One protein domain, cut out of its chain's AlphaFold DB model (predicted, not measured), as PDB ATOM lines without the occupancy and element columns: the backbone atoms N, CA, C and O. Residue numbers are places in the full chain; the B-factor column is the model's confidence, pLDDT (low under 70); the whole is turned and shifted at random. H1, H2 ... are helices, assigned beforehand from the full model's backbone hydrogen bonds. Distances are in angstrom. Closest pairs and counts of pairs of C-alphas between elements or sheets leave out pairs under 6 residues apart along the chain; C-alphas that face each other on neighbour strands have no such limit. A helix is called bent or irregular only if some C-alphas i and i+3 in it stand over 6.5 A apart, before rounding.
ATOM      1  N   LYS A   9     148.986 122.432 149.485       89.88
ATOM      2  CA  LYS A   9     148.104 123.578 149.722       89.88
ATOM      3  C   LYS A   9     148.023 124.530 148.523       89.88
ATOM      4  O   LYS A   9     146.921 124.946 148.171       89.88
ATOM      5  N   GLN A  10     149.143 124.834 147.864       90.06
ATOM      6  CA  GLN A  10     149.149 125.626 146.627       90.06
ATOM      7  C   GLN A  10     148.362 124.937 145.510       90.06
ATOM      8  O   GLN A  10     147.575 125.589 144.825       90.06
ATOM      9  N   ILE A  11     148.538 123.622 145.349       93.19
ATOM     10  CA  ILE A  11     147.807 122.848 144.340       93.19
ATOM     11  C   ILE A  11     146.313 122.831 144.656       93.19
ATOM     12  O   ILE A  11     145.515 123.123 143.776       93.19
ATOM     13  N   MET A  12     145.924 122.582 145.905       94.88
ATOM     14  CA  MET A  12     144.520 122.601 146.319       94.88
ATOM     15  C   MET A  12     143.875 123.974 146.084       94.88
ATOM     16  O   MET A  12     142.758 124.046 145.579       94.88
ATOM     17  N   CYS A  13     144.588 125.070 146.370       92.38
ATOM     18  CA  CYS A  13     144.103 126.421 146.075       92.38
ATOM     19  C   CYS A  13     143.928 126.651 144.567       92.38
ATOM     20  O   CYS A  13     142.904 127.190 144.153       92.38
ATOM     21  N   GLY A  14     144.900 126.234 143.748       92.06
ATOM     22  CA  GLY A  14     144.820 126.354 142.289       92.06
ATOM     23  C   GLY A  14     143.707 125.490 141.691       92.06
ATOM     24  O   GLY A  14     142.965 125.951 140.826       92.06
ATOM     25  N   MET A  15     143.530 124.269 142.202       94.56
ATOM     26  CA  MET A  15     142.434 123.381 141.825       94.56
ATOM     27  C   MET A  15     141.081 123.990 142.181       94.56
ATOM     28  O   MET A  15     140.190 123.956 141.345       94.56
ATOM     29  N   TYR A  16     140.928 124.576 143.372       93.00
ATOM     30  CA  TYR A  16     139.690 125.246 143.773       93.00
ATOM     31  C   TYR A  16     139.334 126.404 142.839       93.00
ATOM     32  O   TYR A  16     138.213 126.457 142.344       93.00
ATOM     33  N   VAL A  17     140.290 127.289 142.534       88.94
ATOM     34  CA  VAL A  17     140.060 128.409 141.602       88.94
ATOM     35  C   VAL A  17     139.671 127.897 140.212       88.94
ATOM     36  O   VAL A  17     138.687 128.358 139.640       88.94
ATOM     37  N   CYS A  18     140.393 126.899 139.699       90.44
ATOM     38  CA  CYS A  18     140.103 126.272 138.411       90.44
ATOM     39  C   CYS A  18     138.727 125.584 138.391       90.44
ATOM     40  O   CYS A  18     138.004 125.653 137.400       90.44
ATOM     41  N   TRP A  19     138.340 124.956 139.502       91.00
ATOM     42  CA  TRP A  19     137.048 124.297 139.652       91.00
ATOM     43  C   TRP A  19     135.894 125.295 139.686       91.00
ATOM     44  O   TRP A  19     134.887 125.073 139.019       91.00
ATOM     45  N   CYS A  20     136.040 126.404 140.417       88.00
ATOM     46  CA  CYS A  20     135.039 127.472 140.451       88.00
ATOM     47  C   CYS A  20     134.809 128.052 139.049       88.00
ATOM     48  O   CYS A  20     133.665 128.221 138.639       88.00
ATOM     49  N   ASP A  21     135.887 128.290 138.294       84.31
ATOM     50  CA  ASP A  21     135.812 128.764 136.905       84.31
ATOM     51  C   ASP A  21     135.119 127.750 135.979       84.31
ATOM     52  O   ASP A  21     134.282 128.121 135.159       84.31
ATOM     53  N   ALA A  22     135.433 126.460 136.124       85.44
ATOM     54  CA  ALA A  22     134.875 125.412 135.275       85.44
ATOM     55  C   ALA A  22     133.400 125.103 135.580       85.44
ATOM     56  O   ALA A  22     132.622 124.865 134.660       85.44
ATOM     57  N   MET A  23     133.031 125.086 136.863       85.50
ATOM     58  CA  MET A  23     131.754 124.541 137.336       85.50
ATOM     59  C   MET A  23     130.766 125.602 137.819       85.50
ATOM     60  O   MET A  23     129.596 125.290 138.022       85.50
ATOM     61  N   GLY A  24     131.214 126.838 138.053       82.56
ATOM     62  CA  GLY A  24     130.367 127.904 138.592       82.56
ATOM     63  C   GLY A  24     129.894 127.670 140.033       82.56
ATOM     64  O   GLY A  24     128.909 128.276 140.446       82.56
ATOM     65  N   THR A  25     130.561 126.790 140.789       84.50
ATOM     66  CA  THR A  25     130.306 126.572 142.225       84.50
ATOM     67  C   THR A  25     131.349 127.296 143.067       84.50
ATOM     68  O   THR A  25     132.509 127.393 142.676       84.50
ATOM     69  N   GLU A  26     130.939 127.784 144.237       85.25
ATOM     70  CA  GLU A  26     131.826 128.387 145.239       85.25
ATOM     71  C   GLU A  26     132.089 127.442 146.425       85.25
ATOM     72  O   GLU A  26     132.851 127.783 147.340       85.25
ATOM     73  N   THR A  27     131.481 126.247 146.421       89.00
ATOM     74  CA  THR A  27     131.614 125.269 147.503       89.00
ATOM     75  C   THR A  27     133.073 124.826 147.626       89.00
ATOM     76  O   THR A  27     133.752 124.515 146.651       89.00
ATOM     77  N   ARG A  28     133.610 124.852 148.847       89.75
ATOM     78  CA  ARG A  28     135.000 124.455 149.101       89.75
ATOM     79  C   ARG A  28     135.115 122.944 149.263       89.75
ATOM     80  O   ARG A  28     134.217 122.303 149.802       89.75
ATOM     81  N   PHE A  29     136.266 122.413 148.872       92.81
ATOM     82  CA  PHE A  29     136.666 121.029 149.099       92.81
ATOM     83  C   PHE A  29     138.068 120.975 149.710       92.81
ATOM     84  O   PHE A  29     138.895 121.868 149.505       92.81
ATOM     85  N   ASP A  30     138.325 119.919 150.470       93.81
ATOM     86  CA  ASP A  30     139.637 119.600 151.029       93.81
ATOM     87  C   ASP A  30     140.266 118.395 150.310       93.81
ATOM     88  O   ASP A  30     139.715 117.859 149.348       93.81
ATOM     89  N   ALA A  31     141.461 117.990 150.745       93.69
ATOM     90  CA  ALA A  31     142.188 116.885 150.127       93.69
ATOM     91  C   ALA A  31     141.483 115.527 150.308       93.69
ATOM     92  O   ALA A  31     141.620 114.652 149.454       93.69
ATOM     93  N   ASP A  32     140.715 115.352 151.382       94.38
ATOM     94  CA  ASP A  32     140.026 114.095 151.697       94.38
ATOM     95  C   ASP A  32     138.626 114.022 151.067       94.38
ATOM     96  O   ASP A  32     138.011 112.955 151.008       94.38
ATOM     97  N   THR A  33     138.135 115.144 150.541       94.50
ATOM     98  CA  THR A  33     136.845 115.244 149.872       94.50
ATOM     99  C   THR A  33     136.817 114.326 148.650       94.50
ATOM    100  O   THR A  33     137.638 114.433 147.730       94.50
ATOM    101  N   GLN A  34     135.839 113.420 148.630       92.88
ATOM    102  CA  GLN A  34     135.598 112.514 147.512       92.88
ATOM    103  C   GLN A  34     134.963 113.282 146.354       92.88
ATOM    104  O   GLN A  34     133.883 113.859 146.502       92.88
ATOM    105  N   VAL A  35     135.604 113.238 145.185       91.62
ATOM    106  CA  VAL A  35     135.181 113.996 143.996       91.62
ATOM    107  C   VAL A  35     133.762 113.606 143.593       91.62
ATOM    108  O   VAL A  35     132.935 114.463 143.300       91.62
ATOM    109  N   TYR A  36     133.445 112.313 143.662       89.25
ATOM    110  CA  TYR A  36     132.118 111.815 143.326       89.25
ATOM    111  C   TYR A  36     131.002 112.397 144.189       89.25
ATOM    112  O   TYR A  36     129.994 112.879 143.675       89.25
ATOM    113  N   GLN A  37     131.172 112.322 145.512       90.38
ATOM    114  CA  GLN A  37     130.159 112.768 146.464       90.38
ATOM    115  C   GLN A  37     129.969 114.276 146.368       90.38
ATOM    116  O   GLN A  37     128.834 114.740 146.339       90.38
ATOM    117  N   TYR A  38     131.078 115.005 146.230       92.38
ATOM    118  CA  TYR A  38     131.078 116.441 146.005       92.38
ATOM    119  C   TYR A  38     130.305 116.821 144.731       92.38
ATOM    120  O   TYR A  38     129.406 117.658 144.751       92.38
ATOM    121  N   MET A  39     130.587 116.157 143.608       90.56
ATOM    122  CA  MET A  39     129.879 116.423 142.354       90.56
ATOM    123  C   MET A  39     128.404 116.025 142.419       90.56
ATOM    124  O   MET A  39     127.567 116.702 141.826       90.56
ATOM    125  N   LYS A  40     128.054 114.953 143.141       89.88
ATOM    126  CA  LYS A  40     126.655 114.575 143.381       89.88
ATOM    127  C   LYS A  40     125.920 115.617 144.225       89.88
ATOM    128  O   LYS A  40     124.789 115.946 143.882       89.88
ATOM    129  N   SER A  41     126.529 116.145 145.291       90.56
ATOM    130  CA  SER A  41     125.883 117.161 146.135       90.56
ATOM    131  C   SER A  41     125.634 118.475 145.395       90.56
ATOM    132  O   SER A  41     124.638 119.140 145.656       90.56
ATOM    133  N   GLU A  42     126.497 118.806 144.436       89.00
ATOM    134  CA  GLU A  42     126.394 120.010 143.604       89.00
ATOM    135  C   GLU A  42     125.587 119.782 142.305       89.00
ATOM    136  O   GLU A  42     125.468 120.685 141.484       89.00
ATOM    137  N   ASN A  43     125.016 118.585 142.095       87.44
ATOM    138  CA  ASN A  43     124.345 118.168 140.850       87.44
ATOM    139  C   ASN A  43     125.206 118.296 139.573       87.44
ATOM    140  O   ASN A  43     124.676 118.439 138.476       87.44
ATOM    141  N   LEU A  44     126.530 118.198 139.696       87.19
ATOM    142  CA  LEU A  44     127.484 118.343 138.591       87.19
ATOM    143  C   LEU A  44     127.805 117.016 137.892       87.19
ATOM    144  O   LEU A  44     128.238 117.014 136.743       87.19
ATOM    145  N   TRP A  45     127.618 115.877 138.570       85.62
ATOM    146  CA  TRP A  45     128.142 114.580 138.113       85.62
ATOM    147  C   TRP A  45     127.693 114.167 136.705       85.62
ATOM    148  O   TRP A  45     128.500 113.656 135.935       85.62
ATOM    149  N   ASN A  46     126.423 114.380 136.366       82.31
ATOM    150  CA  ASN A  46     125.867 113.889 135.101       82.31
ATOM    151  C   ASN A  46     126.242 114.761 133.895       82.31
ATOM    152  O   ASN A  46     126.274 114.255 132.777       82.31
ATOM    153  N   ASP A  47     126.529 116.042 134.127       81.69
ATOM    154  CA  ASP A  47     126.737 117.039 133.073       81.69
ATOM    155  C   ASP A  47     128.218 117.419 132.903       81.69
ATOM    156  O   ASP A  47     128.568 118.211 132.028       81.69
ATOM    157  N   THR A  48     129.100 116.847 133.727       84.31
ATOM    158  CA  THR A  48     130.532 117.154 133.722       84.31
ATOM    159  C   THR A  48     131.335 116.098 132.976       84.31
ATOM    160  O   THR A  48     131.335 114.922 133.338       84.31
ATOM    161  N   ASP A  49     132.130 116.543 132.006       86.44
ATOM    162  CA  ASP A  49     133.200 115.736 131.431       86.44
ATOM    163  C   ASP A  49     134.480 115.871 132.273       86.44
ATOM    164  O   ASP A  49     135.147 116.909 132.262       86.44
ATOM    165  N   LEU A  50     134.848 114.811 133.000       85.12
ATOM    166  CA  LEU A  50     136.073 114.782 133.807       85.12
ATOM    167  C   LEU A  50     137.344 114.972 132.962       85.12
ATOM    168  O   LEU A  50     138.340 115.469 133.488       85.12
ATOM    169  N   ALA A  51     137.328 114.627 131.669       88.12
ATOM    170  CA  ALA A  51     138.467 114.875 130.790       88.12
ATOM    171  C   ALA A  51     138.696 116.379 130.563       88.12
ATOM    172  O   ALA A  51     139.847 116.819 130.571       88.12
ATOM    173  N   ASP A  52     137.627 117.179 130.439       89.69
ATOM    174  CA  ASP A  52     137.734 118.645 130.360       89.69
ATOM    175  C   ASP A  52     138.303 119.224 131.663       89.69
ATOM    176  O   ASP A  52     139.179 120.088 131.640       89.69
ATOM    177  N   VAL A  53     137.883 118.692 132.814       90.38
ATOM    178  CA  VAL A  53     138.407 119.108 134.124       90.38
ATOM    179  C   VAL A  53     139.908 118.848 134.236       90.38
ATOM    180  O   VAL A  53     140.667 119.737 134.628       90.38
ATOM    181  N   PHE A  54     140.360 117.652 133.860       92.31
ATOM    182  CA  PHE A  54     141.782 117.310 133.874       92.31
ATOM    183  C   PHE A  54     142.589 118.185 132.916       92.31
ATOM    184  O   PHE A  54     143.634 118.709 133.306       92.31
ATOM    185  N   TYR A  55     142.066 118.433 131.715       91.75
ATOM    186  CA  TYR A  55     142.680 119.349 130.758       91.75
ATOM    187  C   TYR A  55     142.816 120.774 131.319       91.75
ATOM    188  O   TYR A  55     143.842 121.435 131.138       91.75
ATOM    189  N   ARG A  56     141.815 121.267 132.051       91.81
ATOM    190  CA  ARG A  56     141.896 122.577 132.711       91.81
ATOM    191  C   ARG A  56     142.953 122.604 133.811       91.81
ATOM    192  O   ARG A  56     143.694 123.582 133.883       91.81
ATOM    193  N   PHE A  57     143.094 121.541 134.605       94.06
ATOM    194  CA  PHE A  57     144.178 121.437 135.588       94.06
ATOM    195  C   PHE A  57     145.560 121.422 134.931       94.06
ATOM    196  O   PHE A  57     146.452 122.147 135.366       94.06
ATOM    197  N   GLU A  58     145.736 120.658 133.857       93.19
ATOM    198  CA  GLU A  58     146.964 120.653 133.054       93.19
ATOM    199  C   GLU A  58     147.354 122.068 132.616       93.19
ATOM    200  O   GLU A  58     148.476 122.525 132.856       93.19
ATOM    201  N   ARG A  59     146.390 122.823 132.076       89.50
ATOM    202  CA  ARG A  59     146.598 124.225 131.698       89.50
ATOM    203  C   ARG A  59     146.884 125.141 132.884       89.50
ATOM    204  O   ARG A  59     147.716 126.034 132.749       89.50
ATOM    205  N   GLN A  60     146.206 124.937 134.011       89.62
ATOM    206  CA  GLN A  60     146.368 125.743 135.222       89.62
ATOM    207  C   GLN A  60     147.770 125.588 135.826       89.62
ATOM    208  O   GLN A  60     148.363 126.562 136.289       89.62
ATOM    209  N   PHE A  61     148.317 124.372 135.813       90.69
ATOM    210  CA  PHE A  61     149.612 124.059 136.425       90.69
ATOM    211  C   PHE A  61     150.768 123.957 135.423       90.69
ATOM    212  O   PHE A  61     151.914 123.781 135.840       90.69
ATOM    213  N   GLY A  62     150.494 124.109 134.125       88.31
ATOM    214  CA  GLY A  62     151.505 124.183 133.072       88.31
ATOM    215  C   GLY A  62     152.210 122.855 132.806       88.31
ATOM    216  O   GLY A  62     153.430 122.831 132.654       88.31
ATOM    217  N   PHE A  63     151.462 121.753 132.772       92.00
ATOM    218  CA  PHE A  63     151.975 120.439 132.379       92.00
ATOM    219  C   PHE A  63     151.013 119.756 131.407       92.00
ATOM    220  O   PHE A  63     149.860 120.151 131.303       92.00
ATOM    221  N   GLU A  64     151.490 118.731 130.708       91.94
ATOM    222  CA  GLU A  64     150.677 117.917 129.802       91.94
ATOM    223  C   GLU A  64     150.586 116.485 130.338       91.94
ATOM    224  O   GLU A  64     151.565 115.931 130.861       91.94
ATOM    225  N   SER A  65     149.407 115.882 130.212       92.94
ATOM    226  CA  SER A  65     149.167 114.488 130.563       92.94
ATOM    227  C   SER A  65     148.138 113.879 129.622       92.94
ATOM    228  O   SER A  65     147.207 114.525 129.158       92.94
ATOM    229  N   THR A  66     148.286 112.597 129.318       91.44
ATOM    230  CA  THR A  66     147.242 111.869 128.588       91.44
ATOM    231  C   THR A  66     146.128 111.434 129.541       91.44
ATOM    232  O   THR A  66     146.365 111.202 130.731       91.44
ATOM    233  N   LEU A  67     144.908 111.255 129.023       88.56
ATOM    234  CA  LEU A  67     143.797 110.709 129.812       88.56
ATOM    235  C   LEU A  67     144.137 109.316 130.375       88.56
ATOM    236  O   LEU A  67     143.816 109.019 131.521       88.56
ATOM    237  N   ASP A  68     144.861 108.491 129.617       88.81
ATOM    238  CA  ASP A  68     145.328 107.177 130.074       88.81
ATOM    239  C   ASP A  68     146.299 107.266 131.259       88.81
ATOM    240  O   ASP A  68     146.309 106.389 132.128       88.81
ATOM    241  N   GLU A  69     147.141 108.300 131.308       91.31
ATOM    242  CA  GLU A  69     148.015 108.546 132.453       91.31
ATOM    243  C   GLU A  69     147.220 108.991 133.684       91.31
ATOM    244  O   GLU A  69     147.485 108.477 134.772       91.31
ATOM    245  N   TRP A  70     146.217 109.859 133.511       91.12
ATOM    246  CA  TRP A  70     145.289 110.239 134.581       91.12
ATOM    247  C   TRP A  70     144.554 109.027 135.140       91.12
ATOM    248  O   TRP A  70     144.640 108.743 136.330       91.12
ATOM    249  N   ILE A  71     143.894 108.257 134.276       88.69
ATOM    250  CA  ILE A  71     143.161 107.040 134.641       88.69
ATOM    251  C   ILE A  71     144.074 106.057 135.383       88.69
ATOM    252  O   ILE A  71     143.666 105.430 136.361       88.69
ATOM    253  N   ARG A  72     145.326 105.917 134.931       88.75
ATOM    254  CA  ARG A  72     146.300 105.022 135.556       88.75
ATOM    255  C   ARG A  72     146.714 105.486 136.942       88.75
ATOM    256  O   ARG A  72     146.798 104.633 137.820       88.75
ATOM    257  N   GLU A  73     147.028 106.766 137.114       88.31
ATOM    258  CA  GLU A  73     147.491 107.281 138.404       88.31
ATOM    259  C   GLU A  73     146.352 107.375 139.421       88.31
ATOM    260  O   GLU A  73     146.533 107.040 140.585       88.31
ATOM    261  N   LEU A  74     145.162 107.771 138.973       86.62
ATOM    262  CA  LEU A  74     143.964 107.844 139.806       86.62
ATOM    263  C   LEU A  74     143.358 106.457 140.098       86.62
ATOM    264  O   LEU A  74     142.317 106.366 140.741       86.62
ATOM    265  N   GLU A  75     143.990 105.385 139.608       83.44
ATOM    266  CA  GLU A  75     143.552 103.992 139.746       83.44
ATOM    267  C   GLU A  75     142.114 103.732 139.252       83.44
ATOM    268  O   GLU A  75     141.444 102.801 139.698       83.44
ATOM    269  N   ILE A  76     141.647 104.497 138.260       78.69
ATOM    270  CA  ILE A  76     140.314 104.365 137.650       78.69
ATOM    271  C   ILE A  76     140.348 103.220 136.617       78.69
ATOM    272  O   ILE A  76     140.137 103.415 135.426       78.69
ATOM    273  N   LYS A  77     140.708 101.997 137.022       68.69
ATOM    274  CA  LYS A  77     140.934 100.884 136.078       68.69
ATOM    275  C   LYS A  77     139.875  99.795 136.138       68.69
ATOM    276  O   LYS A  77     139.894  98.980 137.051       68.69
ATOM    277  N   GLY A  78     139.092  99.679 135.070       63.34
ATOM    278  CA  GLY A  78     138.276  98.500 134.781       63.34
ATOM    279  C   GLY A  78     136.944  98.855 134.124       63.34
ATOM    280  O   GLY A  78     136.494  99.996 134.226       63.34
ATOM    281  N   PRO A  79     136.286  97.898 133.449       60.97
ATOM    282  CA  PRO A  79     134.847  97.976 133.275       60.97
ATOM    283  C   PRO A  79     134.216  97.754 134.655       60.97
ATOM    284  O   PRO A  79     134.209  96.635 135.156       60.97
ATOM    285  N   PHE A  80     133.741  98.825 135.281       70.31
ATOM    286  CA  PHE A  80     132.991  98.743 136.529       70.31
ATOM    287  C   PHE A  80     131.503  98.867 136.232       70.31
ATOM    288  O   PHE A  80     131.088  99.698 135.419       70.31
ATOM    289  N   THR A  81     130.689  98.077 136.923       80.56
ATOM    290  CA  THR A  81     129.295  98.475 137.155       80.56
ATOM    291  C   THR A  81     129.263  99.744 138.013       80.56
ATOM    292  O   THR A  81     130.240 100.068 138.694       80.56
ATOM    293  N   LEU A  82     128.154 100.487 137.984       79.50
ATOM    294  CA  LEU A  82     128.029 101.702 138.794       79.50
ATOM    295  C   LEU A  82     128.215 101.383 140.286       79.50
ATOM    296  O   LEU A  82     128.920 102.106 140.982       79.50
ATOM    297  N   GLU A  83     127.654 100.267 140.753       82.31
ATOM    298  CA  GLU A  83     127.750  99.822 142.142       82.31
ATOM    299  C   GLU A  83     129.188  99.465 142.552       82.31
ATOM    300  O   GLU A  83     129.626  99.799 143.654       82.31
ATOM    301  N   GLU A  84     129.948  98.802 141.676       83.56
ATOM    302  CA  GLU A  84     131.366  98.507 141.920       83.56
ATOM    303  C   GLU A  84     132.203  99.781 141.945       83.56
ATOM    304  O   GLU A  84     133.080  99.933 142.795       83.56
ATOM    305  N   TRP A  85     131.906 100.727 141.056       84.06
ATOM    306  CA  TRP A  85     132.603 102.003 141.027       84.06
ATOM    307  C   TRP A  85     132.346 102.809 142.307       84.06
ATOM    308  O   TRP A  85     133.296 103.282 142.931       84.06
ATOM    309  N   GLU A  86     131.086 102.911 142.745       83.81
ATOM    310  CA  GLU A  86     130.706 103.615 143.979       83.81
ATOM    311  C   GLU A  86     131.342 102.990 145.228       83.81
ATOM    312  O   GLU A  86     131.713 103.707 146.158       83.81
ATOM    313  N   ARG A  87     131.484 101.661 145.254       84.38
ATOM    314  CA  ARG A  87     132.049 100.938 146.398       84.38
ATOM    315  C   ARG A  87     133.577 100.963 146.425       84.38
ATOM    316  O   ARG A  87     134.155 101.135 147.495       84.38
ATOM    317  N   ASP A  88     134.224 100.762 145.278       83.06
ATOM    318  CA  ASP A  88     135.647 100.409 145.230       83.06
ATOM    319  C   ASP A  88     136.538 101.558 144.722       83.06
ATOM    320  O   ASP A  88     137.681 101.685 145.170       83.06
ATOM    321  N   VAL A  89     136.022 102.416 143.830       83.94
ATOM    322  CA  VAL A  89     136.786 103.496 143.172       83.94
ATOM    323  C   VAL A  89     136.464 104.866 143.769       83.94
ATOM    324  O   VAL A  89     137.376 105.586 144.178       83.94
ATOM    325  N   ALA A  90     135.179 105.216 143.877       85.06
ATOM    326  CA  ALA A  90     134.722 106.519 144.365       85.06
ATOM    327  C   ALA A  90     135.333 106.928 145.720       85.06
ATOM    328  O   ALA A  90     135.749 108.080 145.845       85.06
ATOM    329  N   PRO A  91     135.486 106.019 146.710       87.00
ATOM    330  CA  PRO A  91     136.047 106.393 148.006       87.00
ATOM    331  C   PRO A  91     137.530 106.769 147.958       87.00
ATOM    332  O   PRO A  91     138.014 107.470 148.843       87.00
ATOM    333  N   ARG A  92     138.263 106.288 146.946       87.19
ATOM    334  CA  ARG A  92     139.691 106.581 146.747       87.19
ATOM    335  C   ARG A  92     139.906 107.785 145.841       87.19
ATOM    336  O   ARG A  92     140.956 108.418 145.915       87.19
ATOM    337  N   PHE A  93     138.924 108.109 145.003       90.88
ATOM    338  CA  PHE A  93     138.982 109.238 144.088       90.88
ATOM    339  C   PHE A  93     138.679 110.558 144.816       90.88
ATOM    340  O   PHE A  93     137.556 111.068 144.821       90.88
ATOM    341  N   THR A  94     139.712 111.097 145.462       94.12
ATOM    342  CA  THR A  94     139.674 112.342 146.240       94.12
ATOM    343  C   THR A  94     140.453 113.462 145.558       94.12
ATOM    344  O   THR A  94     141.359 113.216 144.753       94.12
ATOM    345  N   PHE A  95     140.148 114.711 145.915       94.88
ATOM    346  CA  PHE A  95     140.904 115.865 145.420       94.88
ATOM    347  C   PHE A  95     142.386 115.814 145.824       94.88
ATOM    348  O   PHE A  95     143.242 116.237 145.053       94.88
ATOM    349  N   GLY A  96     142.724 115.211 146.966       94.25
ATOM    350  CA  GLY A  96     144.105 115.006 147.402       94.25
ATOM    351  C   GLY A  96     144.889 114.045 146.505       94.25
ATOM    352  O   GLY A  96     146.076 114.254 146.262       94.25
ATOM    353  N   VAL A  97     144.251 113.007 145.948       93.88
ATOM    354  CA  VAL A  97     144.910 112.127 144.962       93.88
ATOM    355  C   VAL A  97     145.221 112.895 143.673       93.88
ATOM    356  O   VAL A  97     146.336 112.788 143.158       93.88
ATOM    357  N   ILE A  98     144.285 113.723 143.197       95.12
ATOM    358  CA  ILE A  98     144.507 114.610 142.044       95.12
ATOM    359  C   ILE A  98     145.661 115.582 142.342       95.12
ATOM    360  O   ILE A  98     146.583 115.709 141.535       95.12
ATOM    361  N   ALA A  99     145.658 116.208 143.522       95.38
ATOM    362  CA  ALA A  99     146.691 117.156 143.923       95.38
ATOM    363  C   ALA A  99     148.085 116.516 143.965       95.38
ATOM    364  O   ALA A  99     149.049 117.086 143.452       95.38
ATOM    365  N   ARG A 100     148.201 115.294 144.501       94.06
ATOM    366  CA  ARG A 100     149.456 114.526 144.500       94.06
ATOM    367  C   ARG A 100     149.950 114.214 143.091       94.06
ATOM    368  O   ARG A 100     151.154 114.288 142.839       94.06
ATOM    369  N   TYR A 101     149.049 113.895 142.162       94.38
ATOM    370  CA  TYR A 101     149.446 113.662 140.777       94.38
ATOM    371  C   TYR A 101     149.956 114.934 140.098       94.38
ATOM    372  O   TYR A 101     151.025 114.923 139.481       94.38
ATOM    373  N   ILE A 102     149.259 116.056 140.289       94.44
ATOM    374  CA  ILE A 102     149.722 117.367 139.822       94.44
ATOM    375  C   ILE A 102     151.096 117.676 140.423       94.44
ATOM    376  O   ILE A 102     152.003 118.062 139.697       94.44
ATOM    377  N   GLN A 103     151.313 117.416 141.715       92.19
ATOM    378  CA  GLN A 103     152.602 117.644 142.378       92.19
ATOM    379  C   GLN A 103     153.755 116.828 141.773       92.19
ATOM    380  O   GLN A 103     154.913 117.250 141.804       92.19
ATOM    381  N   LYS A 104     153.458 115.637 141.243       91.50
ATOM    382  CA  LYS A 104     154.431 114.757 140.582       91.50
ATOM    383  C   LYS A 104     154.843 115.280 139.203       91.50
ATOM    384  O   LYS A 104     155.980 115.039 138.802       91.50
ATOM    385  N   LYS A 105     153.934 115.948 138.488       90.44
ATOM    386  CA  LYS A 105     154.112 116.387 137.093       90.44
ATOM    387  C   LYS A 105     154.481 117.866 136.960       90.44
ATOM    388  O   LYS A 105     155.310 118.209 136.124       90.44
ATOM    389  N   ALA A 106     153.863 118.729 137.758       90.00
ATOM    390  CA  ALA A 106     153.972 120.173 137.634       90.00
ATOM    391  C   ALA A 106     155.266 120.708 138.261       90.00
ATOM    392  O   ALA A 106     155.636 120.358 139.386       90.00
TER     393      ALA A 106
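This is residues 9 to 106 of the 278 residues of an uncharacterized protein of Gimesia chilikensis (UniProt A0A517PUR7). The longest helix, H1, packs at steep angles on H3 and H6, and the centres of these three helices make a triangle at one end of the domain. Two short helices, H2 and H5, lie toward the other end, H5 farthest from the middle and touching no helix, while H4 lies near H3 and H6, away from H1. The printed part has 98 residues with six named helices, H1 to H6 in order along the chain, and no named strand; the class is all helix, with 60 residues in the helices. It is compact, with a radius of gyration of the C-alphas of 12.8 A, and its C-alphas span 34 by 28 by 22 A.

H1, residues 9 to 23, begins with C-alpha 9 at (148.104, 123.578, 149.722) and measures 20.5 A from first to last C-alpha. H3, residues 50 to 61, measures 16.6 A and begins with C-alpha 50 at (136.073, 114.782, 133.807). H6, residues 95 to 105, measures 15.6 A and ends with C-alpha 105 at (154.112, 116.387, 137.093). H2 is residues 35 to 41, 10.1 A; H4 is residues 67 to 73, 10.0 A; H5 is residues 82 to 89, 10.0 A. H5 is neither bent nor irregular, but only just: C-alphas 86 and 89 are 6.1 A apart.

H1 and H3 touch at a steep tilt of 50 degrees, opposite ways; their closest C-alphas, those of Met 15 and Phe 57, are 6.8 A apart. H1 touches H6 with residues 11 to 15 alone, and the closest C-alphas, of Ile 11 and Ala 99, are 5.8 A apart. Their tilt of 68 degrees is steep, only just short of about perpendicular, and they run opposite ways. H3 and H6 are close but not clearly touching, with the C-alphas of Phe 61 and Ile 102 closest at 7.5 A. H4 is close to but not clearly touching H3, with the C-alphas of Ala 51 and Leu 67 closest at 6.8 A, and likewise H6, with those of Glu 73 and Tyr 101 closest at 7.1 A. H2 is close to but not clearly touching H6, with the C-alphas of Val 35 and Phe 95 closest at 6.2 A. H5 is apart from H3, and only just apart from H2, at 8.3 A. In H1, H2, H3, H4, H5 and H6 every O i to N i+4 pair is within hydrogen-bond range.

The two C-alphas farthest apart, those of Gly 62 and Glu 83, are 35.2 A from each other. The printed part has no cut. The link from H1 to H2, of 11 residues, is long, while those from H3 to H4 and from H5 to H6 are tight. The mean pLDDT of the printed part is 88.3, and residues 77 to 79 are under 70.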